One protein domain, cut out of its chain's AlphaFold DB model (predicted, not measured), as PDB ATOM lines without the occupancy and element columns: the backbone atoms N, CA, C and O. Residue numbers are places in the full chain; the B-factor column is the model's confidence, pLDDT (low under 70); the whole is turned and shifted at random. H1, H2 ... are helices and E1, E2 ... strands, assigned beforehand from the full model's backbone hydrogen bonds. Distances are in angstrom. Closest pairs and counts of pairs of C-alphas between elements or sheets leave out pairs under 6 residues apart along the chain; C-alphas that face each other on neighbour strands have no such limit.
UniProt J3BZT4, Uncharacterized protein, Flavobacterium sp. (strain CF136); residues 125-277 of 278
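This is residues 125 to 277 of the 278 residues of an uncharacterized protein of Flavobacterium sp. (strain CF136) (UniProt J3BZT4). Two lobes stand end to end in a long rod: one is a twisted four-stranded sheet, E3 E4 E1 E7, with H3 and H4 over one face and H1 packed on H3; the other is a long, twisted three-stranded sheet, E2 E5 E6, with H2 along one face. The E5 and E6 hairpin reaches to one tip of the rod, and the E3 and E4 hairpin lies at the other; between the lobes, residues 188 to 189 pair with 209 to 210, antiparallel. The printed part has 153 residues, with four named helices and seven named strands in the order E1 H1 H2 E2 E3 E4 E5 E6 H3 H4 E7, and both sheets are antiparallel. The class is mixed, helices and strands; the whole is loose, with a radius of gyration of the C-alphas of 21.5 A and spans of 76 by 33 by 23 A.

E1, residues 125 to 132, begins at C-alpha 125 (-31.735, -12.912, 23.411) and is 22.1 A long. H1 is residues 141 to 153, and H2, residues 159 to 173, measures 20.7 A. E2 is residues 178 to 185, E3 192 to 196 and E4 199 to 205. E5, residues 212 to 222, spans 31.7 A and ends at C-alpha 222 (4.618, -13.686, 0.210); E6, residues 230 to 240, spans 31.2 A. H3 is residues 247 to 256 and H4 258 to 265. E7, residues 267 to 276, spans 27.9 A and ends at C-alpha 276 (-27.702, -9.129, 30.289).

In the sheet E3 E4 E1 E7, N 129 and O 271 of E1 and E7 are 2.9 A apart, N 130 and O 202 of E1 and E4 2.9 A, and N 194 and O 201 of the hairpin E3 and E4 3.1 A, within hydrogen-bond range. H3 is on this sheet at a height of 10.2 A, over E1 and slantwise to it at 35 degrees on the local plane. H4, on the same face, stands up from the sheet at 55 degrees. H3 and H4 touch, closest at the C-alphas of Leu 254 and Gly 260, 4.3 A. H1 touches H3 with residues 147 to 151 alone, closest at the C-alphas of Leu 151 and Ala 253, 6.8 A, at a steep tilt of 58 degrees, opposite ways. In the other sheet, N 183 and O 215 of E2 and E5 are 2.8 A apart, and N 216 and O 236 of the hairpin E5 and E6 2.9 A. H2 is on it at a height of 8.4 A, over E5 and along it at 27 degrees on the local plane. Every O i to N i+4 pair is within range in H1, H2 and H4, and 5 of 6 in H3.

The two farthest C-alphas, Gly 198 and Ser 226, are 76.5 A apart. The printed part has no cut, and no link is long. Mean pLDDT of the printed part is 77.0; 37 residues are under 70, among them 223 to 230 and 241 to 248.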
ATOM      1  N   PHE A 125     -30.540 -12.085  23.560       64.38
ATOM      2  CA  PHE A 125     -31.735 -12.912  23.411       64.38
ATOM      3  C   PHE A 125     -31.482 -14.343  23.907       64.38
ATOM      4  O   PHE A 125     -30.528 -14.986  23.465       64.38
ATOM      5  N   THR A 126     -32.351 -14.865  24.777       67.56
ATOM      6  CA  THR A 126     -32.242 -16.239  25.303       67.56
ATOM      7  C   THR A 126     -33.352 -17.167  24.842       67.56
ATOM      8  O   THR A 126     -33.154 -18.382  24.809       67.56
ATOM      9  N   GLY A 127     -34.510 -16.635  24.445       70.19
ATOM     10  CA  GLY A 127     -35.547 -17.469  23.851       70.19
ATOM     11  C   GLY A 127     -36.949 -16.879  23.814       70.19
ATOM     12  O   GLY A 127     -37.247 -15.865  24.446       70.19
ATOM     13  N   ILE A 128     -37.819 -17.581  23.093       78.62
ATOM     14  CA  ILE A 128     -39.253 -17.331  22.936       78.62
ATOM     15  C   ILE A 128     -40.030 -18.548  23.412       78.62
ATOM     16  O   ILE A 128     -39.717 -19.673  23.024       78.62
ATOM     17  N   VAL A 129     -41.101 -18.309  24.168       80.69
ATOM     18  CA  VAL A 129     -42.095 -19.324  24.529       80.69
ATOM     19  C   VAL A 129     -43.490 -18.825  24.170       80.69
ATOM     20  O   VAL A 129     -43.987 -17.845  24.731       80.69
ATOM     21  N   LEU A 130     -44.148 -19.530  23.252       78.94
ATOM     22  CA  LEU A 130     -45.555 -19.337  22.905       78.94
ATOM     23  C   LEU A 130     -46.367 -20.481  23.512       78.94
ATOM     24  O   LEU A 130     -46.026 -21.638  23.284       78.94
ATOM     25  N   ALA A 131     -47.450 -20.187  24.232       82.62
ATOM     26  CA  ALA A 131     -48.341 -21.208  24.791       82.62
ATOM     27  C   ALA A 131     -49.780 -21.017  24.310       82.62
ATOM     28  O   ALA A 131     -50.292 -19.897  24.275       82.62
ATOM     29  N   SER A 132     -50.460 -22.112  23.985       83.06
ATOM     30  CA  SER A 132     -51.809 -22.133  23.428       83.06
ATOM     31  C   SER A 132     -52.665 -23.222  24.066       83.06
ATOM     32  O   SER A 132     -52.178 -24.306  24.363       83.06
ATOM     33  N   LYS A 133     -53.963 -22.955  24.223       85.19
ATOM     34  CA  LYS A 133     -54.974 -23.972  24.574       85.19
ATOM     35  C   LYS A 133     -55.380 -24.834  23.377       85.19
ATOM     36  O   LYS A 133     -55.998 -25.879  23.551       85.19
ATOM     37  N   SER A 134     -55.074 -24.383  22.162       81.25
ATOM     38  CA  SER A 134     -55.308 -25.151  20.944       81.25
ATOM     39  C   SER A 134     -54.124 -26.070  20.701       81.25
ATOM     40  O   SER A 134     -52.990 -25.597  20.592       81.25
ATOM     41  N   SER A 135     -54.385 -27.371  20.567       72.69
ATOM     42  CA  SER A 135     -53.302 -28.310  20.319       72.69
ATOM     43  C   SER A 135     -52.770 -28.213  18.897       72.69
ATOM     44  O   SER A 135     -53.545 -28.322  17.945       72.69
ATOM     45  N   ILE A 136     -51.451 -28.117  18.745       69.62
ATOM     46  CA  ILE A 136     -50.808 -28.647  17.540       69.62
ATOM     47  C   ILE A 136     -50.683 -30.144  17.782       69.62
ATOM     48  O   ILE A 136     -50.143 -30.561  18.808       69.62
ATOM     49  N   THR A 137     -51.226 -30.957  16.881       62.81
ATOM     50  CA  THR A 137     -51.059 -32.408  16.935       62.81
ATOM     51  C   THR A 137     -49.567 -32.716  16.798       62.81
ATOM     52  O   THR A 137     -49.021 -32.705  15.695       62.81
ATOM     53  N   THR A 138     -48.891 -32.924  17.929       53.44
ATOM     54  CA  THR A 138     -47.486 -33.343  17.987       53.44
ATOM     55  C   THR A 138     -47.350 -34.654  17.227       53.44
ATOM     56  O   THR A 138     -48.092 -35.597  17.511       53.44
ATOM     57  N   GLY A 139     -46.450 -34.694  16.244       50.97
ATOM     58  CA  GLY A 139     -46.290 -35.832  15.331       50.97
ATOM     59  C   GLY A 139     -46.727 -35.571  13.886       50.97
ATOM     60  O   GLY A 139     -46.543 -36.441  13.038       50.97
ATOM     61  N   ASN A 140     -47.241 -34.380  13.558       59.72
ATOM     62  CA  ASN A 140     -47.306 -33.943  12.163       59.72
ATOM     63  C   ASN A 140     -45.928 -33.418  11.732       59.72
ATOM     64  O   ASN A 140     -45.712 -32.208  11.661       59.72
ATOM     65  N   ALA A 141     -45.000 -34.347  11.475       64.56
ATOM     66  CA  ALA A 141     -43.617 -34.058  11.082       64.56
ATOM     67  C   ALA A 141     -43.526 -33.051   9.919       64.56
ATOM     68  O   ALA A 141     -42.571 -32.283   9.843       64.56
ATOM     69  N   THR A 142     -44.547 -33.005   9.059       76.94
ATOM     70  CA  THR A 142     -44.645 -32.055   7.950       76.94
ATOM     71  C   THR A 142     -44.791 -30.615   8.435       76.94
ATOM     72  O   THR A 142     -44.047 -29.760   7.984       76.94
ATOM     73  N   PHE A 143     -45.675 -30.322   9.397       81.88
ATOM     74  CA  PHE A 143     -45.857 -28.945   9.882       81.88
ATOM     75  C   PHE A 143     -44.627 -28.421  10.633       81.88
ATOM     76  O   PHE A 143     -44.233 -27.272  10.442       81.88
ATOM     77  N   GLU A 144     -44.027 -29.250  11.486       83.81
ATOM     78  CA  GLU A 144     -42.834 -28.868  12.250       83.81
ATOM     79  C   GLU A 144     -41.651 -28.591  11.306       83.81
ATOM     80  O   GLU A 144     -40.980 -27.564  11.439       83.81
ATOM     81  N   ALA A 145     -41.456 -29.451  10.296       82.56
ATOM     82  CA  ALA A 145     -40.455 -29.256   9.252       82.56
ATOM     83  C   ALA A 145     -40.753 -28.029   8.377       82.56
ATOM     84  O   ALA A 145     -39.849 -27.241   8.104       82.56
ATOM     85  N   ASP A 146     -42.008 -27.823   7.975       84.19
ATOM     86  CA  ASP A 146     -42.420 -26.683   7.155       84.19
ATOM     87  C   ASP A 146     -42.213 -25.354   7.887       84.19
ATOM     88  O   ASP A 146     -41.728 -24.390   7.293       84.19
ATOM     89  N   LEU A 147     -42.520 -25.296   9.189       84.69
ATOM     90  CA  LEU A 147     -42.275 -24.106   9.998       84.69
ATOM     91  C   LEU A 147     -40.774 -23.839  10.145       84.69
ATOM     92  O   LEU A 147     -40.344 -22.701   9.961       84.69
ATOM     93  N   ALA A 148     -39.972 -24.867  10.442       83.00
ATOM     94  CA  ALA A 148     -38.520 -24.732  10.530       83.00
ATOM     95  C   ALA A 148     -37.922 -24.236   9.201       83.00
ATOM     96  O   ALA A 148     -37.150 -23.276   9.188       83.00
ATOM     97  N   ASN A 149     -38.347 -24.816   8.076       80.06
ATOM     98  CA  ASN A 149     -37.935 -24.404   6.734       80.06
ATOM     99  C   ASN A 149     -38.386 -22.976   6.404       80.06
ATOM    100  O   ASN A 149     -37.640 -22.214   5.799       80.06
ATOM    101  N   PHE A 150     -39.592 -22.574   6.805       81.25
ATOM    102  CA  PHE A 150     -40.072 -21.212   6.574       81.25
ATOM    103  C   PHE A 150     -39.274 -20.184   7.372       81.25
ATOM    104  O   PHE A 150     -38.906 -19.136   6.840       81.25
ATOM    105  N   LEU A 151     -38.971 -20.488   8.636       78.88
ATOM    106  CA  LEU A 151     -38.117 -19.644   9.463       78.88
ATOM    107  C   LEU A 151     -36.732 -19.504   8.820       78.88
ATOM    108  O   LEU A 151     -36.283 -18.370   8.638       78.88
ATOM    109  N   GLN A 152     -36.122 -20.605   8.365       73.81
ATOM    110  CA  GLN A 152     -34.871 -20.585   7.590       73.81
ATOM    111  C   GLN A 152     -34.992 -19.701   6.340       73.81
ATOM    112  O   GLN A 152     -34.178 -18.807   6.118       73.81
ATOM    113  N   ASN A 153     -36.056 -19.871   5.556       65.44
ATOM    114  CA  ASN A 153     -36.227 -19.182   4.279       65.44
ATOM    115  C   ASN A 153     -36.574 -17.693   4.409       65.44
ATOM    116  O   ASN A 153     -36.306 -16.936   3.479       65.44
ATOM    117  N   LYS A 154     -37.091 -17.210   5.544       62.22
ATOM    118  CA  LYS A 154     -37.375 -15.775   5.745       62.22
ATOM    119  C   LYS A 154     -36.124 -14.888   5.608       62.22
ATOM    120  O   LYS A 154     -36.242 -13.707   5.286       62.22
ATOM    121  N   THR A 155     -34.932 -15.455   5.790       54.19
ATOM    122  CA  THR A 155     -33.653 -14.759   5.581       54.19
ATOM    123  C   THR A 155     -33.173 -14.800   4.117       54.19
ATOM    124  O   THR A 155     -32.421 -13.924   3.691       54.19
ATOM    125  N   THR A 156     -33.652 -15.739   3.287       50.91
ATOM    126  CA  THR A 156     -33.084 -16.022   1.945       50.91
ATOM    127  C   THR A 156     -33.200 -14.894   0.924       50.91
ATOM    128  O   THR A 156     -32.370 -14.820   0.027       50.91
ATOM    129  N   GLY A 157     -34.158 -13.972   1.060       55.31
ATOM    130  CA  GLY A 157     -34.242 -12.801   0.177       55.31
ATOM    131  C   GLY A 157     -33.183 -11.726   0.464       55.31
ATOM    132  O   GLY A 157     -32.785 -11.001  -0.444       55.31
ATOM    133  N   ARG A 158     -32.716 -11.623   1.717       58.97
ATOM    134  CA  ARG A 158     -31.710 -10.637   2.155       58.97
ATOM    135  C   ARG A 158     -30.287 -11.191   2.081       58.97
ATOM    136  O   ARG A 158     -29.365 -10.465   1.716       58.97
ATOM    137  N   ILE A 159     -30.136 -12.496   2.310       68.69
ATOM    138  CA  ILE A 159     -28.853 -13.208   2.340       68.69
ATOM    139  C   ILE A 159     -27.964 -12.942   1.108       68.69
ATOM    140  O   ILE A 159     -26.798 -12.615   1.308       68.69
ATOM    141  N   PRO A 160     -28.431 -13.030  -0.157       72.44
ATOM    142  CA  PRO A 160     -27.549 -12.823  -1.307       72.44
ATOM    143  C   PRO A 160     -26.971 -11.406  -1.373       72.44
ATOM    144  O   PRO A 160     -25.814 -11.225  -1.752       72.44
ATOM    145  N   ALA A 161     -27.766 -10.403  -0.992       77.94
ATOM    146  CA  ALA A 161     -27.327  -9.014  -0.954       77.94
ATOM    147  C   ALA A 161     -26.337  -8.779   0.196       77.94
ATOM    148  O   ALA A 161     -25.291  -8.174  -0.028       77.94
ATOM    149  N   GLU A 162     -26.621  -9.319   1.383       78.06
ATOM    150  CA  GLU A 162     -25.744  -9.233   2.557       78.06
ATOM    151  C   GLU A 162     -24.409  -9.955   2.334       78.06
ATOM    152  O   GLU A 162     -23.353  -9.391   2.609       78.06
ATOM    153  N   VAL A 163     -24.423 -11.166   1.766       83.31
ATOM    154  CA  VAL A 163     -23.206 -11.911   1.407       83.31
ATOM    155  C   VAL A 163     -22.384 -11.127   0.386       83.31
ATOM    156  O   VAL A 163     -21.178 -10.962   0.566       83.31
ATOM    157  N   LYS A 164     -23.022 -10.587  -0.661       87.88
ATOM    158  CA  LYS A 164     -22.331  -9.774  -1.672       87.88
ATOM    159  C   LYS A 164     -21.716  -8.513  -1.065       87.88
ATOM    160  O   LYS A 164     -20.574  -8.181  -1.377       87.88
ATOM    161  N   GLN A 165     -22.459  -7.816  -0.207       85.06
ATOM    162  CA  GLN A 165     -21.954  -6.648   0.504       85.06
ATOM    163  C   GLN A 165     -20.762  -7.030   1.387       85.06
ATOM    164  O   GLN A 165     -19.733  -6.359   1.328       85.06
ATOM    165  N   LYS A 166     -20.858  -8.133   2.137       86.06
ATOM    166  CA  LYS A 166     -19.794  -8.556   3.047       86.06
ATOM    167  C   LYS A 166     -18.518  -8.959   2.319       86.06
ATOM    168  O   LYS A 166     -17.436  -8.571   2.742       86.06
ATOM    169  N   LEU A 167     -18.633  -9.668   1.197       88.81
ATOM    170  CA  LEU A 167     -17.488  -9.985   0.340       88.81
ATOM    171  C   LEU A 167     -16.810  -8.714  -0.196       88.81
ATOM    172  O   LEU A 167     -15.587  -8.632  -0.174       88.81
ATOM    173  N   CYS A 168     -17.591  -7.703  -0.593       89.81
ATOM    174  CA  CYS A 168     -17.069  -6.404  -1.030       89.81
ATOM    175  C   CYS A 168     -16.363  -5.640   0.107       89.81
ATOM    176  O   CYS A 168     -15.323  -5.022  -0.114       89.81
ATOM    177  N   GLU A 169     -16.896  -5.686   1.332       86.38
ATOM    178  CA  GLU A 169     -16.230  -5.125   2.518       86.38
ATOM    179  C   GLU A 169     -14.899  -5.826   2.804       86.38
ATOM    180  O   GLU A 169     -13.892  -5.151   3.018       86.38
ATOM    181  N   ILE A 170     -14.883  -7.165   2.768       84.44
ATOM    182  CA  ILE A 170     -13.670  -7.965   2.969       84.44
ATOM    183  C   ILE A 170     -12.634  -7.575   1.921       84.44
ATOM    184  O   ILE A 170     -11.538  -7.171   2.295       84.44
ATOM    185  N   GLU A 171     -12.994  -7.602   0.637       87.69
ATOM    186  CA  GLU A 171     -12.104  -7.254  -0.474       87.69
ATOM    187  C   GLU A 171     -11.494  -5.853  -0.318       87.69
ATOM    188  O   GLU A 171     -10.283  -5.693  -0.438       87.69
ATOM    189  N   LYS A 172     -12.302  -4.847   0.045       87.69
ATOM    190  CA  LYS A 172     -11.818  -3.478   0.298       87.69
ATOM    191  C   LYS A 172     -10.900  -3.367   1.515       87.69
ATOM    192  O   LYS A 172     -10.076  -2.459   1.565       87.69
ATOM    193  N   SER A 173     -11.073  -4.237   2.507       82.12
ATOM    194  CA  SER A 173     -10.264  -4.252   3.730       82.12
ATOM    195  C   SER A 173      -8.935  -5.000   3.579       82.12
ATOM    196  O   SER A 173      -8.057  -4.865   4.433       82.12
ATOM    197  N   LEU A 174      -8.763  -5.782   2.506       80.44
ATOM    198  CA  LEU A 174      -7.526  -6.513   2.257       80.44
ATOM    199  C   LEU A 174      -6.397  -5.539   1.912       80.44
ATOM    200  O   LEU A 174      -6.398  -4.890   0.871       80.44
ATOM    201  N   ILE A 175      -5.382  -5.490   2.776       80.31
ATOM    202  CA  ILE A 175      -4.129  -4.765   2.509       80.31
ATOM    203  C   ILE A 175      -3.340  -5.464   1.387       80.31
ATOM    204  O   ILE A 175      -2.677  -4.820   0.578       80.31
ATOM    205  N   SER A 176      -3.414  -6.795   1.339       76.31
ATOM    206  CA  SER A 176      -2.808  -7.632   0.306       76.31
ATOM    207  C   SER A 176      -3.547  -8.962   0.195       76.31
ATOM    208  O   SER A 176      -4.007  -9.488   1.208       76.31
ATOM    209  N   GLY A 177      -3.573  -9.535  -1.006       83.75
ATOM    210  CA  GLY A 177      -4.190 -10.830  -1.278       83.75
ATOM    211  C   GLY A 177      -5.486 -10.729  -2.080       83.75
ATOM    212  O   GLY A 177      -5.912  -9.639  -2.447       83.75
ATOM    213  N   GLU A 178      -6.083 -11.878  -2.375       87.00
ATOM    214  CA  GLU A 178      -7.330 -11.995  -3.133       87.00
ATOM    215  C   GLU A 178      -8.249 -13.057  -2.519       87.00
ATOM    216  O   GLU A 178      -7.793 -14.015  -1.883       87.00
ATOM    217  N   ILE A 179      -9.556 -12.888  -2.711       88.19
ATOM    218  CA  ILE A 179     -10.551 -13.892  -2.333       88.19
ATOM    219  C   ILE A 179     -10.529 -14.999  -3.391       88.19
ATOM    220  O   ILE A 179     -10.829 -14.753  -4.554       88.19
ATOM    221  N   LEU A 180     -10.208 -16.228  -2.985       89.81
ATOM    222  CA  LEU A 180     -10.196 -17.389  -3.883       89.81
ATOM    223  C   LEU A 180     -11.548 -18.096  -3.949       89.81
ATOM    224  O   LEU A 180     -11.934 -18.627  -4.988       89.81
ATOM    225  N   ALA A 181     -12.237 -18.162  -2.813       90.94
ATOM    226  CA  ALA A 181     -13.506 -18.858  -2.685       90.94
ATOM    227  C   ALA A 181     -14.298 -18.317  -1.497       90.94
ATOM    228  O   ALA A 181     -13.727 -17.885  -0.492       90.94
ATOM    229  N   SER A 182     -15.617 -18.419  -1.598       90.62
ATOM    230  CA  SER A 182     -16.546 -18.137  -0.511       90.62
ATOM    231  C   SER A 182     -17.619 -19.214  -0.458       90.62
ATOM    232  O   SER A 182     -18.174 -19.570  -1.499       90.62
ATOM    233  N   ASN A 183     -17.939 -19.698   0.736       91.88
ATOM    234  CA  ASN A 183     -19.024 -20.640   0.965       91.88
ATOM    235  C   ASN A 183     -19.959 -20.104   2.049       91.88
ATOM    236  O   ASN A 183     -19.512 -19.753   3.140       91.88
ATOM    237  N   TYR A 184     -21.253 -20.051   1.751       86.69
ATOM    238  CA  TYR A 184     -22.264 -19.587   2.690       86.69
ATOM    239  C   TYR A 184     -23.071 -20.763   3.237       86.69
ATOM    240  O   TYR A 184     -23.641 -21.545   2.479       86.69
ATOM    241  N   THR A 185     -23.155 -20.847   4.561       84.88
ATOM    242  CA  THR A 185     -24.064 -21.746   5.277       84.88
ATOM    243  C   THR A 185     -25.205 -20.920   5.856       84.88
ATOM    244  O   THR A 185     -24.956 -19.941   6.559       84.88
ATOM    245  N   SER A 186     -26.451 -21.294   5.562       77.00
ATOM    246  CA  SER A 186     -27.641 -20.589   6.050       77.00
ATOM    247  C   SER A 186     -27.834 -20.731   7.556       77.00
ATOM    248  O   SER A 186     -27.453 -21.747   8.140       77.00
ATOM    249  N   SER A 187     -28.479 -19.738   8.173       77.31
ATOM    250  CA  SER A 187     -28.948 -19.866   9.552       77.31
ATOM    251  C   SER A 187     -29.984 -20.986   9.673       77.31
ATOM    252  O   SER A 187     -30.712 -21.300   8.727       77.31
ATOM    253  N   THR A 188     -30.050 -21.605  10.850       78.44
ATOM    254  CA  THR A 188     -31.030 -22.654  11.155       78.44
ATOM    255  C   THR A 188     -31.770 -22.333  12.438       78.44
ATOM    256  O   THR A 188     -31.168 -21.860  13.396       78.44
ATOM    257  N   CYS A 189     -33.060 -22.649  12.475       79.56
ATOM    258  CA  CYS A 189     -33.889 -22.535  13.665       79.56
ATOM    259  C   CYS A 189     -34.733 -23.795  13.802       79.56
ATOM    260  O   CYS A 189     -35.434 -24.164  12.857       79.56
ATOM    261  N   VAL A 190     -34.646 -24.458  14.953       84.81
ATOM    262  CA  VAL A 190     -35.400 -25.686  15.234       84.81
ATOM    263  C   VAL A 190     -36.308 -25.452  16.441       84.81
ATOM    264  O   VAL A 190     -35.849 -25.555  17.578       84.81
ATOM    265  N   PRO A 191     -37.591 -25.115  16.227       85.38
ATOM    266  CA  PRO A 191     -38.533 -24.945  17.323       85.38
ATOM    267  C   PRO A 191     -38.779 -26.266  18.058       85.38
ATOM    268  O   PRO A 191     -38.858 -27.330  17.447       85.38
ATOM    269  N   LEU A 192     -38.952 -26.183  19.373       87.88
ATOM    270  CA  LEU A 192     -39.368 -27.290  20.224       87.88
ATOM    271  C   LEU A 192     -40.875 -27.221  20.453       87.88
ATOM    272  O   LEU A 192     -41.405 -26.180  20.847       87.88
ATOM    273  N   PHE A 193     -41.549 -28.348  20.253       87.31
ATOM    274  CA  PHE A 193     -42.988 -28.483  20.443       87.31
ATOM    275  C   PHE A 193     -43.258 -29.379  21.647       87.31
ATOM    276  O   PHE A 193     -42.740 -30.492  21.726       87.31
ATOM    277  N   ALA A 194     -44.081 -28.912  22.584       87.44
ATOM    278  CA  ALA A 194     -44.486 -29.720  23.729       87.44
ATOM    279  C   ALA A 194     -45.970 -29.547  24.043       87.44
ATOM    280  O   ALA A 194     -46.501 -28.438  24.002       87.44
ATOM    281  N   ASN A 195     -46.618 -30.656  24.402       82.88
ATOM    282  CA  ASN A 195     -48.027 -30.724  24.770       82.88
ATOM    283  C   ASN A 195     -48.142 -31.240  26.206       82.88
ATOM    284  O   ASN A 195     -47.786 -32.384  26.479       82.88
ATOM    285  N   ALA A 196     -48.647 -30.415  27.121       78.25
ATOM    286  CA  ALA A 196     -48.833 -30.770  28.523       78.25
ATOM    287  C   ALA A 196     -50.208 -30.305  29.015       78.25
ATOM    288  O   ALA A 196     -50.553 -29.133  28.889       78.25
ATOM    289  N   SER A 197     -50.996 -31.222  29.585       73.44
ATOM    290  CA  SER A 197     -52.247 -30.921  30.308       73.44
ATOM    291  C   SER A 197     -53.202 -29.956  29.579       73.44
ATOM    292  O   SER A 197     -53.729 -29.020  30.174       73.44
ATOM    293  N   GLY A 198     -53.407 -30.156  28.271       75.19
ATOM    294  CA  GLY A 198     -54.285 -29.310  27.447       75.19
ATOM    295  C   GLY A 198     -53.680 -27.974  26.999       75.19
ATOM    296  O   GLY A 198     -54.392 -27.146  26.439       75.19
ATOM    297  N   THR A 199     -52.382 -27.760  27.225       81.69
ATOM    298  CA  THR A 199     -51.622 -26.613  26.717       81.69
ATOM    299  C   THR A 199     -50.530 -27.094  25.768       81.69
ATOM    300  O   THR A 199     -49.724 -27.961  26.110       81.69
ATOM    301  N   SER A 200     -50.493 -26.516  24.574       86.81
ATOM    302  CA  SER A 200     -49.420 -26.685  23.599       86.81
ATOM    303  C   SER A 200     -48.456 -25.524  23.670       86.81
ATOM    304  O   SER A 200     -48.867 -24.374  23.803       86.81
ATOM    305  N   THR A 201     -47.172 -25.811  23.526       88.25
ATOM    306  CA  THR A 201     -46.108 -24.816  23.579       88.25
ATOM    307  C   THR A 201     -45.192 -24.936  22.374       88.25
ATOM    308  O   THR A 201     -44.904 -26.040  21.912       88.25
ATOM    309  N   ILE A 202     -44.751 -23.784  21.875       86.19
ATOM    310  CA  ILE A 202     -43.671 -23.652  20.900       86.19
ATOM    311  C   ILE A 202     -42.569 -22.861  21.588       86.19
ATOM    312  O   ILE A 202     -42.798 -21.728  22.014       86.19
ATOM    313  N   THR A 203     -41.392 -23.465  21.697       87.44
ATOM    314  CA  THR A 203     -40.223 -22.861  22.337       87.44
ATOM    315  C   THR A 203     -39.084 -22.741  21.338       87.44
ATOM    316  O   THR A 203     -38.757 -23.705  20.651       87.44
ATOM    317  N   ILE A 204     -38.460 -21.571  21.263       82.25
ATOM    318  CA  ILE A 204     -37.235 -21.340  20.493       82.25
ATOM    319  C   ILE A 204     -36.228 -20.734  21.455       82.25
ATOM    320  O   ILE A 204     -36.353 -19.571  21.818       82.25
ATOM    321  N   ASN A 205     -35.250 -21.525  21.880       82.62
ATOM    322  CA  ASN A 205     -34.146 -21.036  22.705       82.62
ATOM    323  C   ASN A 205     -33.054 -20.423  21.820       82.62
ATOM    324  O   ASN A 205     -32.973 -20.748  20.634       82.62
ATOM    325  N   SER A 206     -32.175 -19.607  22.403       73.69
ATOM    326  CA  SER A 206     -30.957 -19.116  21.737       73.69
ATOM    327  C   SER A 206     -30.184 -20.245  21.064       73.69
ATOM    328  O   SER A 206     -29.790 -20.126  19.914       73.69
ATOM    329  N   ASP A 207     -30.059 -21.386  21.740       75.88
ATOM    330  CA  ASP A 207     -29.258 -22.522  21.272       75.88
ATOM    331  C   ASP A 207     -29.935 -23.293  20.129       75.88
ATOM    332  O   ASP A 207     -29.292 -24.043  19.388       75.88
ATOM    333  N   ALA A 208     -31.251 -23.113  19.983       76.06
ATOM    334  CA  ALA A 208     -32.016 -23.640  18.862       76.06
ATOM    335  C   ALA A 208     -31.837 -22.789  17.595       76.06
ATOM    336  O   ALA A 208     -32.168 -23.255  16.501       76.06
ATOM    337  N   TYR A 209     -31.313 -21.567  17.742       76.94
ATOM    338  CA  TYR A 209     -30.916 -20.689  16.655       76.94
ATOM    339  C   TYR A 209     -29.413 -20.820  16.394       76.94
ATOM    340  O   TYR A 209     -28.582 -20.556  17.258       76.94
ATOM    341  N   LYS A 210     -29.044 -21.203  15.172       78.81
ATOM    342  CA  LYS A 210     -27.653 -21.136  14.716       78.81
ATOM    343  C   LYS A 210     -27.556 -20.055  13.649       78.81
ATOM    344  O   LYS A 210     -28.243 -20.192  12.631       78.81
ATOM    345  N   PRO A 211     -26.742 -19.006  13.853       75.44
ATOM    346  CA  PRO A 211     -26.527 -18.001  12.826       75.44
ATOM    347  C   PRO A 211     -25.897 -18.647  11.590       75.44
ATOM    348  O   PRO A 211     -25.238 -19.688  11.669       75.44
ATOM    349  N   GLY A 212     -26.117 -18.021  10.438       78.81
ATOM    350  CA  GLY A 212     -25.427 -18.395   9.216       78.81
ATOM    351  C   GLY A 212     -23.938 -18.079   9.324       78.81
ATOM    352  O   GLY A 212     -23.488 -17.349  10.208       78.81
ATOM    353  N   ASN A 213     -23.151 -18.621   8.405       85.75
ATOM    354  CA  ASN A 213     -21.721 -18.362   8.363       85.75
ATOM    355  C   ASN A 213     -21.248 -18.238   6.921       85.75
ATOM    356  O   ASN A 213     -21.541 -19.093   6.083       85.75
ATOM    357  N   LEU A 214     -20.494 -17.181   6.651       86.31
ATOM    358  CA  LEU A 214     -19.753 -17.002   5.417       86.31
ATOM    359  C   LEU A 214     -18.297 -17.403   5.674       86.31
ATOM    360  O   LEU A 214     -17.565 -16.693   6.358       86.31
ATOM    361  N   GLU A 215     -17.878 -18.540   5.125       92.56
ATOM    362  CA  GLU A 215     -16.470 -18.941   5.094       92.56
ATOM    363  C   GLU A 215     -15.818 -18.335   3.846       92.56
ATOM    364  O   GLU A 215     -16.280 -18.568   2.729       92.56
ATOM    365  N   VAL A 216     -14.736 -17.576   4.018       90.12
ATOM    366  CA  VAL A 216     -13.971 -16.977   2.916       90.12
ATOM    367  C   VAL A 216     -12.537 -17.477   2.965       90.12
ATOM    368  O   VAL A 216     -11.886 -17.450   4.010       90.12
ATOM    369  N   THR A 217     -12.031 -17.931   1.821       89.75
ATOM    370  CA  THR A 217     -10.623 -18.297   1.650       89.75
ATOM    371  C   THR A 217      -9.892 -17.147   0.974       89.75
ATOM    372  O   THR A 217     -10.173 -16.828  -0.181       89.75
ATOM    373  N   ILE A 218      -8.948 -16.542   1.689       89.19
ATOM    374  CA  ILE A 218      -8.112 -15.441   1.205       89.19
ATOM    375  C   ILE A 218      -6.715 -15.988   0.947       89.19
ATOM    376  O   ILE A 218      -6.146 -16.646   1.818       89.19
ATOM    377  N   ALA A 219      -6.143 -15.706  -0.219       86.50
ATOM    378  CA  ALA A 219      -4.751 -16.010  -0.516       86.50
ATOM    379  C   ALA A 219      -3.903 -14.747  -0.554       86.50
ATOM    380  O   ALA A 219      -4.301 -13.737  -1.119       86.50
ATOM    381  N   SER A 220      -2.708 -14.814   0.022       82.94
ATOM    382  CA  SER A 220      -1.702 -13.758  -0.022       82.94
ATOM    383  C   SER A 220      -0.407 -14.305  -0.601       82.94
ATOM    384  O   SER A 220       0.039 -15.394  -0.239       82.94
ATOM    385  N   LYS A 221       0.207 -13.533  -1.499       74.69
ATOM    386  CA  LYS A 221       1.540 -13.828  -2.025       74.69
ATOM    387  C   LYS A 221       2.585 -13.230  -1.097       74.69
ATOM    388  O   LYS A 221       2.627 -12.018  -0.903       74.69
ATOM    389  N   ILE A 222       3.441 -14.080  -0.551       71.44
ATOM    390  CA  ILE A 222       4.618 -13.686   0.210       71.44
ATOM    391  C   ILE A 222       5.810 -13.779  -0.733       71.44
ATOM    392  O   ILE A 222       6.178 -14.867  -1.179       71.44
ATOM    393  N   LYS A 223       6.421 -12.632  -1.034       68.25
ATOM    394  CA  LYS A 223       7.674 -12.603  -1.788       68.25
ATOM    395  C   LYS A 223       8.772 -13.233  -0.945       68.25
ATOM    396  O   LYS A 223       9.131 -12.695   0.101       68.25
ATOM    397  N   LEU A 224       9.313 -14.353  -1.409       69.44
ATOM    398  CA  LEU A 224      10.503 -14.949  -0.820       69.44
ATOM    399  C   LEU A 224      11.739 -14.428  -1.553       69.44
ATOM    400  O   LEU A 224      11.745 -14.284  -2.773       69.44
ATOM    401  N   SER A 225      12.812 -14.174  -0.805       69.94
ATOM    402  CA  SER A 225      14.098 -13.708  -1.339       69.94
ATOM    403  C   SER A 225      14.748 -14.692  -2.325       69.94
ATOM    404  O   SER A 225      15.641 -14.308  -3.073       69.94
ATOM    405  N   SER A 226      14.289 -15.945  -2.357       61.69
ATOM    406  CA  SER A 226      14.739 -17.003  -3.261       61.69
ATOM    407  C   SER A 226      13.600 -17.471  -4.180       61.69
ATOM    408  O   SER A 226      12.876 -18.416  -3.882       61.69
ATOM    409  N   SER A 227      13.457 -16.753  -5.293       64.31
ATOM    410  CA  SER A 227      12.921 -17.161  -6.604       64.31
ATOM    411  C   SER A 227      11.523 -17.772  -6.761       64.31
ATOM    412  O   SER A 227      11.153 -17.989  -7.907       64.31
ATOM    413  N   ASN A 228      10.717 -17.990  -5.721       69.75
ATOM    414  CA  ASN A 228       9.292 -18.308  -5.884       69.75
ATOM    415  C   ASN A 228       8.456 -17.603  -4.811       69.75
ATOM    416  O   ASN A 228       8.714 -17.763  -3.619       69.75
ATOM    417  N   ASP A 229       7.440 -16.850  -5.234       68.19
ATOM    418  CA  ASP A 229       6.436 -16.306  -4.319       68.19
ATOM    419  C   ASP A 229       5.697 -17.470  -3.643       68.19
ATOM    420  O   ASP A 229       5.160 -18.354  -4.315       68.19
ATOM    421  N   ALA A 230       5.652 -17.480  -2.311       69.00
ATOM    422  CA  ALA A 230       4.832 -18.431  -1.573       69.00
ATOM    423  C   ALA A 230       3.388 -17.927  -1.532       69.00
ATOM    424  O   ALA A 230       3.134 -16.785  -1.152       69.00
ATOM    425  N   ILE A 231       2.431 -18.774  -1.908       75.69
ATOM    426  CA  ILE A 231       1.006 -18.481  -1.742       75.69
ATOM    427  C   ILE A 231       0.574 -19.058  -0.399       75.69
ATOM    428  O   ILE A 231       0.552 -20.274  -0.216       75.69
ATOM    429  N   CYS A 232       0.218 -18.186   0.537       78.56
ATOM    430  CA  CYS A 232      -0.397 -18.581   1.798       78.56
ATOM    431  C   CYS A 232      -1.899 -18.346   1.709       78.56
ATOM    432  O   CYS A 232      -2.324 -17.247   1.360       78.56
ATOM    433  N   SER A 233      -2.702 -19.356   2.042       84.25
ATOM    434  CA  SER A 233      -4.152 -19.222   2.146       84.25
ATOM    435  C   SER A 233      -4.603 -19.286   3.601       84.25
ATOM    436  O   SER A 233      -4.112 -20.091   4.390       84.25
ATOM    437  N   ILE A 234      -5.550 -18.423   3.955       87.38
ATOM    438  CA  ILE A 234      -6.226 -18.423   5.247       87.38
ATOM    439  C   ILE A 234      -7.728 -18.545   5.027       87.38
ATOM    440  O   ILE A 234      -8.294 -17.921   4.129       87.38
ATOM    441  N   LYS A 235      -8.370 -19.357   5.864       86.69
ATOM    442  CA  LYS A 235      -9.824 -19.413   5.965       86.69
ATOM    443  C   LYS A 235     -10.283 -18.511   7.098       86.69
ATOM    444  O   LYS A 235      -9.761 -18.614   8.207       86.69
ATOM    445  N   GLN A 236     -11.253 -17.654   6.818       85.94
ATOM    446  CA  GLN A 236     -11.898 -16.807   7.815       85.94
ATOM    447  C   GLN A 236     -13.402 -17.060   7.813       85.94
ATOM    448  O   GLN A 236     -14.002 -17.272   6.761       85.94
ATOM    449  N   ASN A 237     -13.989 -17.051   9.006       83.44
ATOM    450  CA  ASN A 237     -15.415 -17.248   9.223       83.44
ATOM    451  C   ASN A 237     -16.041 -15.925   9.643       83.44
ATOM    452  O   ASN A 237     -15.576 -15.292  10.592       83.44
ATOM    453  N   TYR A 238     -17.100 -15.535   8.947       80.38
ATOM    454  CA  TYR A 238     -17.880 -14.348   9.249       80.38
ATOM    455  C   TYR A 238     -19.302 -14.797   9.588       80.38
ATOM    456  O   TYR A 238     -20.020 -15.242   8.689       80.38
ATOM    457  N   PRO A 239     -19.724 -14.702  10.862       75.38
ATOM    458  CA  PRO A 239     -21.111 -14.941  11.237       75.38
ATOM    459  C   PRO A 239     -22.039 -14.006  10.453       75.38
ATOM    460  O   PRO A 239     -21.779 -12.809  10.344       75.38
ATOM    461  N   MET A 240     -23.115 -14.561   9.906       71.19
ATOM    462  CA  MET A 240     -24.114 -13.867   9.091       71.19
ATOM    463  C   MET A 240     -25.507 -14.149   9.653       71.19
ATOM    464  O   MET A 240     -25.764 -15.246  10.146       71.19
ATOM    465  N   GLY A 241     -26.428 -13.188   9.560       61.59
ATOM    466  CA  GLY A 241     -27.777 -13.356  10.111       61.59
ATOM    467  C   GLY A 241     -27.748 -13.536  11.630       61.59
ATOM    468  O   GLY A 241     -28.153 -14.572  12.149       61.59
ATOM    469  N   VAL A 242     -27.214 -12.550  12.344       55.66
ATOM    470  CA  VAL A 242     -27.142 -12.546  13.816       55.66
ATOM    471  C   VAL A 242     -28.475 -12.209  14.487       55.66
ATOM    472  O   VAL A 242     -28.619 -12.441  15.684       55.66
ATOM    473  N   ASP A 243     -29.461 -11.735  13.729       59.25
ATOM    474  CA  ASP A 243     -30.751 -11.353  14.289       59.25
ATOM    475  C   ASP A 243     -31.549 -12.605  14.676       59.25
ATOM    476  O   ASP A 243     -32.052 -13.346  13.825       59.25
ATOM    477  N   ALA A 244     -31.665 -12.843  15.981       60.47
ATOM    478  CA  ALA A 244     -32.606 -13.816  16.511       60.47
ATOM    479  C   ALA A 244     -34.041 -13.417  16.120       60.47
ATOM    480  O   ALA A 244     -34.394 -12.237  16.097       60.47
ATOM    481  N   TYR A 245     -34.893 -14.400  15.819       67.56
ATOM    482  CA  TYR A 245     -36.303 -14.132  15.531       67.56
ATOM    483  C   TYR A 245     -36.979 -13.483  16.739       67.56
ATOM    484  O   TYR A 245     -36.845 -13.985  17.850       67.56
ATOM    485  N   SER A 246     -37.779 -12.441  16.516       66.50
ATOM    486  CA  SER A 246     -38.715 -11.942  17.528       66.50
ATOM    487  C   SER A 246     -39.972 -12.819  17.596       66.50
ATOM    488  O   SER A 246     -40.326 -13.503  16.630       66.50
ATOM    489  N   SER A 247     -40.748 -12.749  18.680       64.00
ATOM    490  CA  SER A 247     -42.059 -13.415  18.770       64.00
ATOM    491  C   SER A 247     -42.985 -12.964  17.651       64.00
ATOM    492  O   SER A 247     -43.778 -13.758  17.155       64.00
ATOM    493  N   LYS A 248     -42.871 -11.708  17.201       66.56
ATOM    494  CA  LYS A 248     -43.630 -11.199  16.049       66.56
ATOM    495  C   LYS A 248     -43.264 -11.947  14.772       66.56
ATOM    496  O   LYS A 248     -44.150 -12.274  13.983       66.56
ATOM    497  N   ASP A 249     -41.984 -12.250  14.573       72.19
ATOM    498  CA  ASP A 249     -41.523 -13.018  13.420       72.19
ATOM    499  C   ASP A 249     -42.050 -14.446  13.441       72.19
ATOM    500  O   ASP A 249     -42.503 -14.933  12.402       72.19
ATOM    501  N   ILE A 250     -42.044 -15.076  14.617       73.88
ATOM    502  CA  ILE A 250     -42.554 -16.434  14.819       73.88
ATOM    503  C   ILE A 250     -44.075 -16.482  14.662       73.88
ATOM    504  O   ILE A 250     -44.587 -17.340  13.949       73.88
ATOM    505  N   ILE A 251     -44.814 -15.537  15.246       76.56
ATOM    506  CA  ILE A 251     -46.272 -15.425  15.089       76.56
ATOM    507  C   ILE A 251     -46.636 -15.217  13.619       76.56
ATOM    508  O   ILE A 251     -47.544 -15.875  13.108       76.56
ATOM    509  N   LYS A 252     -45.906 -14.347  12.912       76.38
ATOM    510  CA  LYS A 252     -46.109 -14.157  11.475       76.38
ATOM    511  C   LYS A 252     -45.857 -15.457  10.711       76.38
ATOM    512  O   LYS A 252     -46.708 -15.841   9.917       76.38
ATOM    513  N   ALA A 253     -44.759 -16.162  10.985       79.44
ATOM    514  CA  ALA A 253     -44.469 -17.449  10.351       79.44
ATOM    515  C   ALA A 253     -45.573 -18.487  10.620       79.44
ATOM    516  O   ALA A 253     -46.050 -19.140   9.699       79.44
ATOM    517  N   LEU A 254     -46.061 -18.582  11.859       82.12
ATOM    518  CA  LEU A 254     -47.171 -19.464  12.224       82.12
ATOM    519  C   LEU A 254     -48.465 -19.126  11.472       82.12
ATOM    520  O   LEU A 254     -49.244 -20.026  11.155       82.12
ATOM    521  N   SER A 255     -48.705 -17.851  11.162       82.12
ATOM    522  CA  SER A 255     -49.920 -17.418  10.463       82.12
ATOM    523  C   SER A 255     -50.016 -17.906   9.012       82.12
ATOM    524  O   SER A 255     -51.122 -17.998   8.474       82.12
ATOM    525  N   GLU A 256     -48.897 -18.309   8.406       83.00
ATOM    526  CA  GLU A 256     -48.851 -18.842   7.038       83.00
ATOM    527  C   GLU A 256     -49.447 -20.260   6.952       83.00
ATOM    528  O   GLU A 256     -50.040 -20.651   5.944       83.00
ATOM    529  N   PHE A 257     -49.431 -21.009   8.056       84.06
ATOM    530  CA  PHE A 257     -49.872 -22.403   8.105       84.06
ATOM    531  C   PHE A 257     -51.250 -22.556   8.749       84.06
ATOM    532  O   PHE A 257     -51.578 -21.893   9.729       84.06
ATOM    533  N   SER A 258     -52.067 -23.495   8.262       83.12
ATOM    534  CA  SER A 258     -53.396 -23.754   8.848       83.12
ATOM    535  C   SER A 258     -53.322 -24.212  10.315       83.12
ATOM    536  O   SER A 258     -54.059 -23.716  11.174       83.12
ATOM    537  N   ALA A 259     -52.377 -25.108  10.623       82.38
ATOM    538  CA  ALA A 259     -52.116 -25.564  11.988       82.38
ATOM    539  C   ALA A 259     -51.595 -24.422  12.876       82.38
ATOM    540  O   ALA A 259     -52.099 -24.224  13.980       82.38
ATOM    541  N   GLY A 260     -50.672 -23.606  12.357       83.69
ATOM    542  CA  GLY A 260     -50.171 -22.426  13.058       83.69
ATOM    543  C   GLY A 260     -51.267 -21.391  13.335       83.69
ATOM    544  O   GLY A 260     -51.396 -20.934  14.465       83.69
ATOM    545  N   ARG A 261     -52.169 -21.103  12.385       83.06
ATOM    546  CA  ARG A 261     -53.351 -20.246  12.625       83.06
ATOM    547  C   ARG A 261     -54.268 -20.792  13.719       83.06
ATOM    548  O   ARG A 261     -54.810 -20.020  14.505       83.06
ATOM    549  N   THR A 262     -54.452 -22.108  13.781       82.19
ATOM    550  CA  THR A 262     -55.266 -22.757  14.823       82.19
ATOM    551  C   THR A 262     -54.610 -22.637  16.196       82.19
ATOM    552  O   THR A 262     -55.280 -22.286  17.169       82.19
ATOM    553  N   PHE A 263     -53.293 -22.841  16.260       84.69
ATOM    554  CA  PHE A 263     -52.498 -22.595  17.458       84.69
ATOM    555  C   PHE A 263     -52.616 -21.137  17.918       84.69
ATOM    556  O   PHE A 263     -52.922 -20.887  19.082       84.69
ATOM    557  N   LEU A 264     -52.465 -20.176  17.002       80.38
ATOM    558  CA  LEU A 264     -52.559 -18.744  17.297       80.38
ATOM    559  C   LEU A 264     -53.949 -18.326  17.801       80.38
ATOM    560  O   LEU A 264     -54.043 -17.483  18.685       80.38
ATOM    561  N   LYS A 265     -55.034 -18.940  17.309       80.75
ATOM    562  CA  LYS A 265     -56.397 -18.693  17.827       80.75
ATOM    563  C   LYS A 265     -56.571 -19.104  19.292       80.75
ATOM    564  O   LYS A 265     -57.421 -18.542  19.974       80.75
ATOM    565  N   GLY A 266     -55.799 -20.084  19.757       76.00
ATOM    566  CA  GLY A 266     -55.788 -20.523  21.152       76.00
ATOM    567  C   GLY A 266     -54.674 -19.902  21.993       76.00
ATOM    568  O   GLY A 266     -54.498 -20.339  23.131       76.00
ATOM    569  N   LEU A 267     -53.899 -18.955  21.444       81.19
ATOM    570  CA  LEU A 267     -52.727 -18.381  22.102       81.19
ATOM    571  C   LEU A 267     -53.123 -17.748  23.440       81.19
ATOM    572  O   LEU A 267     -54.046 -16.942  23.525       81.19
ATOM    573  N   THR A 268     -52.407 -18.130  24.489       76.50
ATOM    574  CA  THR A 268     -52.618 -17.654  25.860       76.50
ATOM    575  C   THR A 268     -51.475 -16.780  26.338       76.50
ATOM    576  O   THR A 268     -51.722 -15.770  26.990       76.50
ATOM    577  N   THR A 269     -50.236 -17.134  25.991       73.94
ATOM    578  CA  THR A 269     -49.044 -16.372  26.372       73.94
ATOM    579  C   THR A 269     -48.030 -16.342  25.235       73.94
ATOM    580  O   THR A 269     -47.865 -17.324  24.512       73.94
ATOM    581  N   SER A 270     -47.318 -15.224  25.126       73.69
ATOM    582  CA  SER A 270     -46.148 -15.037  24.268       73.69
ATOM    583  C   SER A 270     -45.083 -14.356  25.113       73.69
ATOM    584  O   SER A 270     -45.292 -13.225  25.540       73.69
ATOM    585  N   THR A 271     -43.985 -15.050  25.389       71.31
ATOM    586  CA  THR A 271     -42.928 -14.559  26.280       71.31
ATOM    587  C   THR A 271     -41.605 -14.538  25.539       71.31
ATOM    588  O   THR A 271     -41.194 -15.564  25.004       71.31
ATOM    589  N   GLU A 272     -40.940 -13.387  25.543       69.50
ATOM    590  CA  GLU A 272     -39.543 -13.245  25.132       69.50
ATOM    591  C   GLU A 272     -38.673 -13.152  26.374       69.50
ATOM    592  O   GLU A 272     -39.047 -12.521  27.364       69.50
ATOM    593  N   THR A 273     -37.515 -13.793  26.322       65.38
ATOM    594  CA  THR A 273     -36.536 -13.778  27.401       65.38
ATOM    595  C   THR A 273     -35.209 -13.262  26.875       65.38
ATOM    596  O   THR A 273     -34.781 -13.610  25.772       65.38
ATOM    597  N   PHE A 274     -34.580 -12.424  27.690       63.81
ATOM    598  CA  PHE A 274     -33.286 -11.815  27.431       63.81
ATOM    599  C   PHE A 274     -32.450 -11.911  28.703       63.81
ATOM    600  O   PHE A 274     -32.979 -11.779  29.811       63.81
ATOM    601  N   THR A 275     -31.146 -12.092  28.548       58.00
ATOM    602  CA  THR A 275     -30.173 -11.973  29.635       58.00
ATOM    603  C   THR A 275     -29.262 -10.781  29.389       58.00
ATOM    604  O   THR A 275     -28.958 -10.495  28.233       58.00
ATOM    605  N   PRO A 276     -28.775 -10.104  30.441       48.12
ATOM    606  CA  PRO A 276     -27.702  -9.129  30.289       48.12
ATOM    607  C   PRO A 276     -26.514  -9.766  29.554       48.12
ATOM    608  O   PRO A 276     -26.107 -10.878  29.897       48.12
ATOM    609  N   GLY A 277     -26.006  -9.085  28.530       51.72
ATOM    610  CA  GLY A 277     -24.806  -9.466  27.795       51.72
ATOM    611  C   GLY A 277     -23.589  -9.477  28.716       51.72
ATOM    612  O   GLY A 277     -23.539  -8.722  29.692       51.72
TER     613      GLY A 277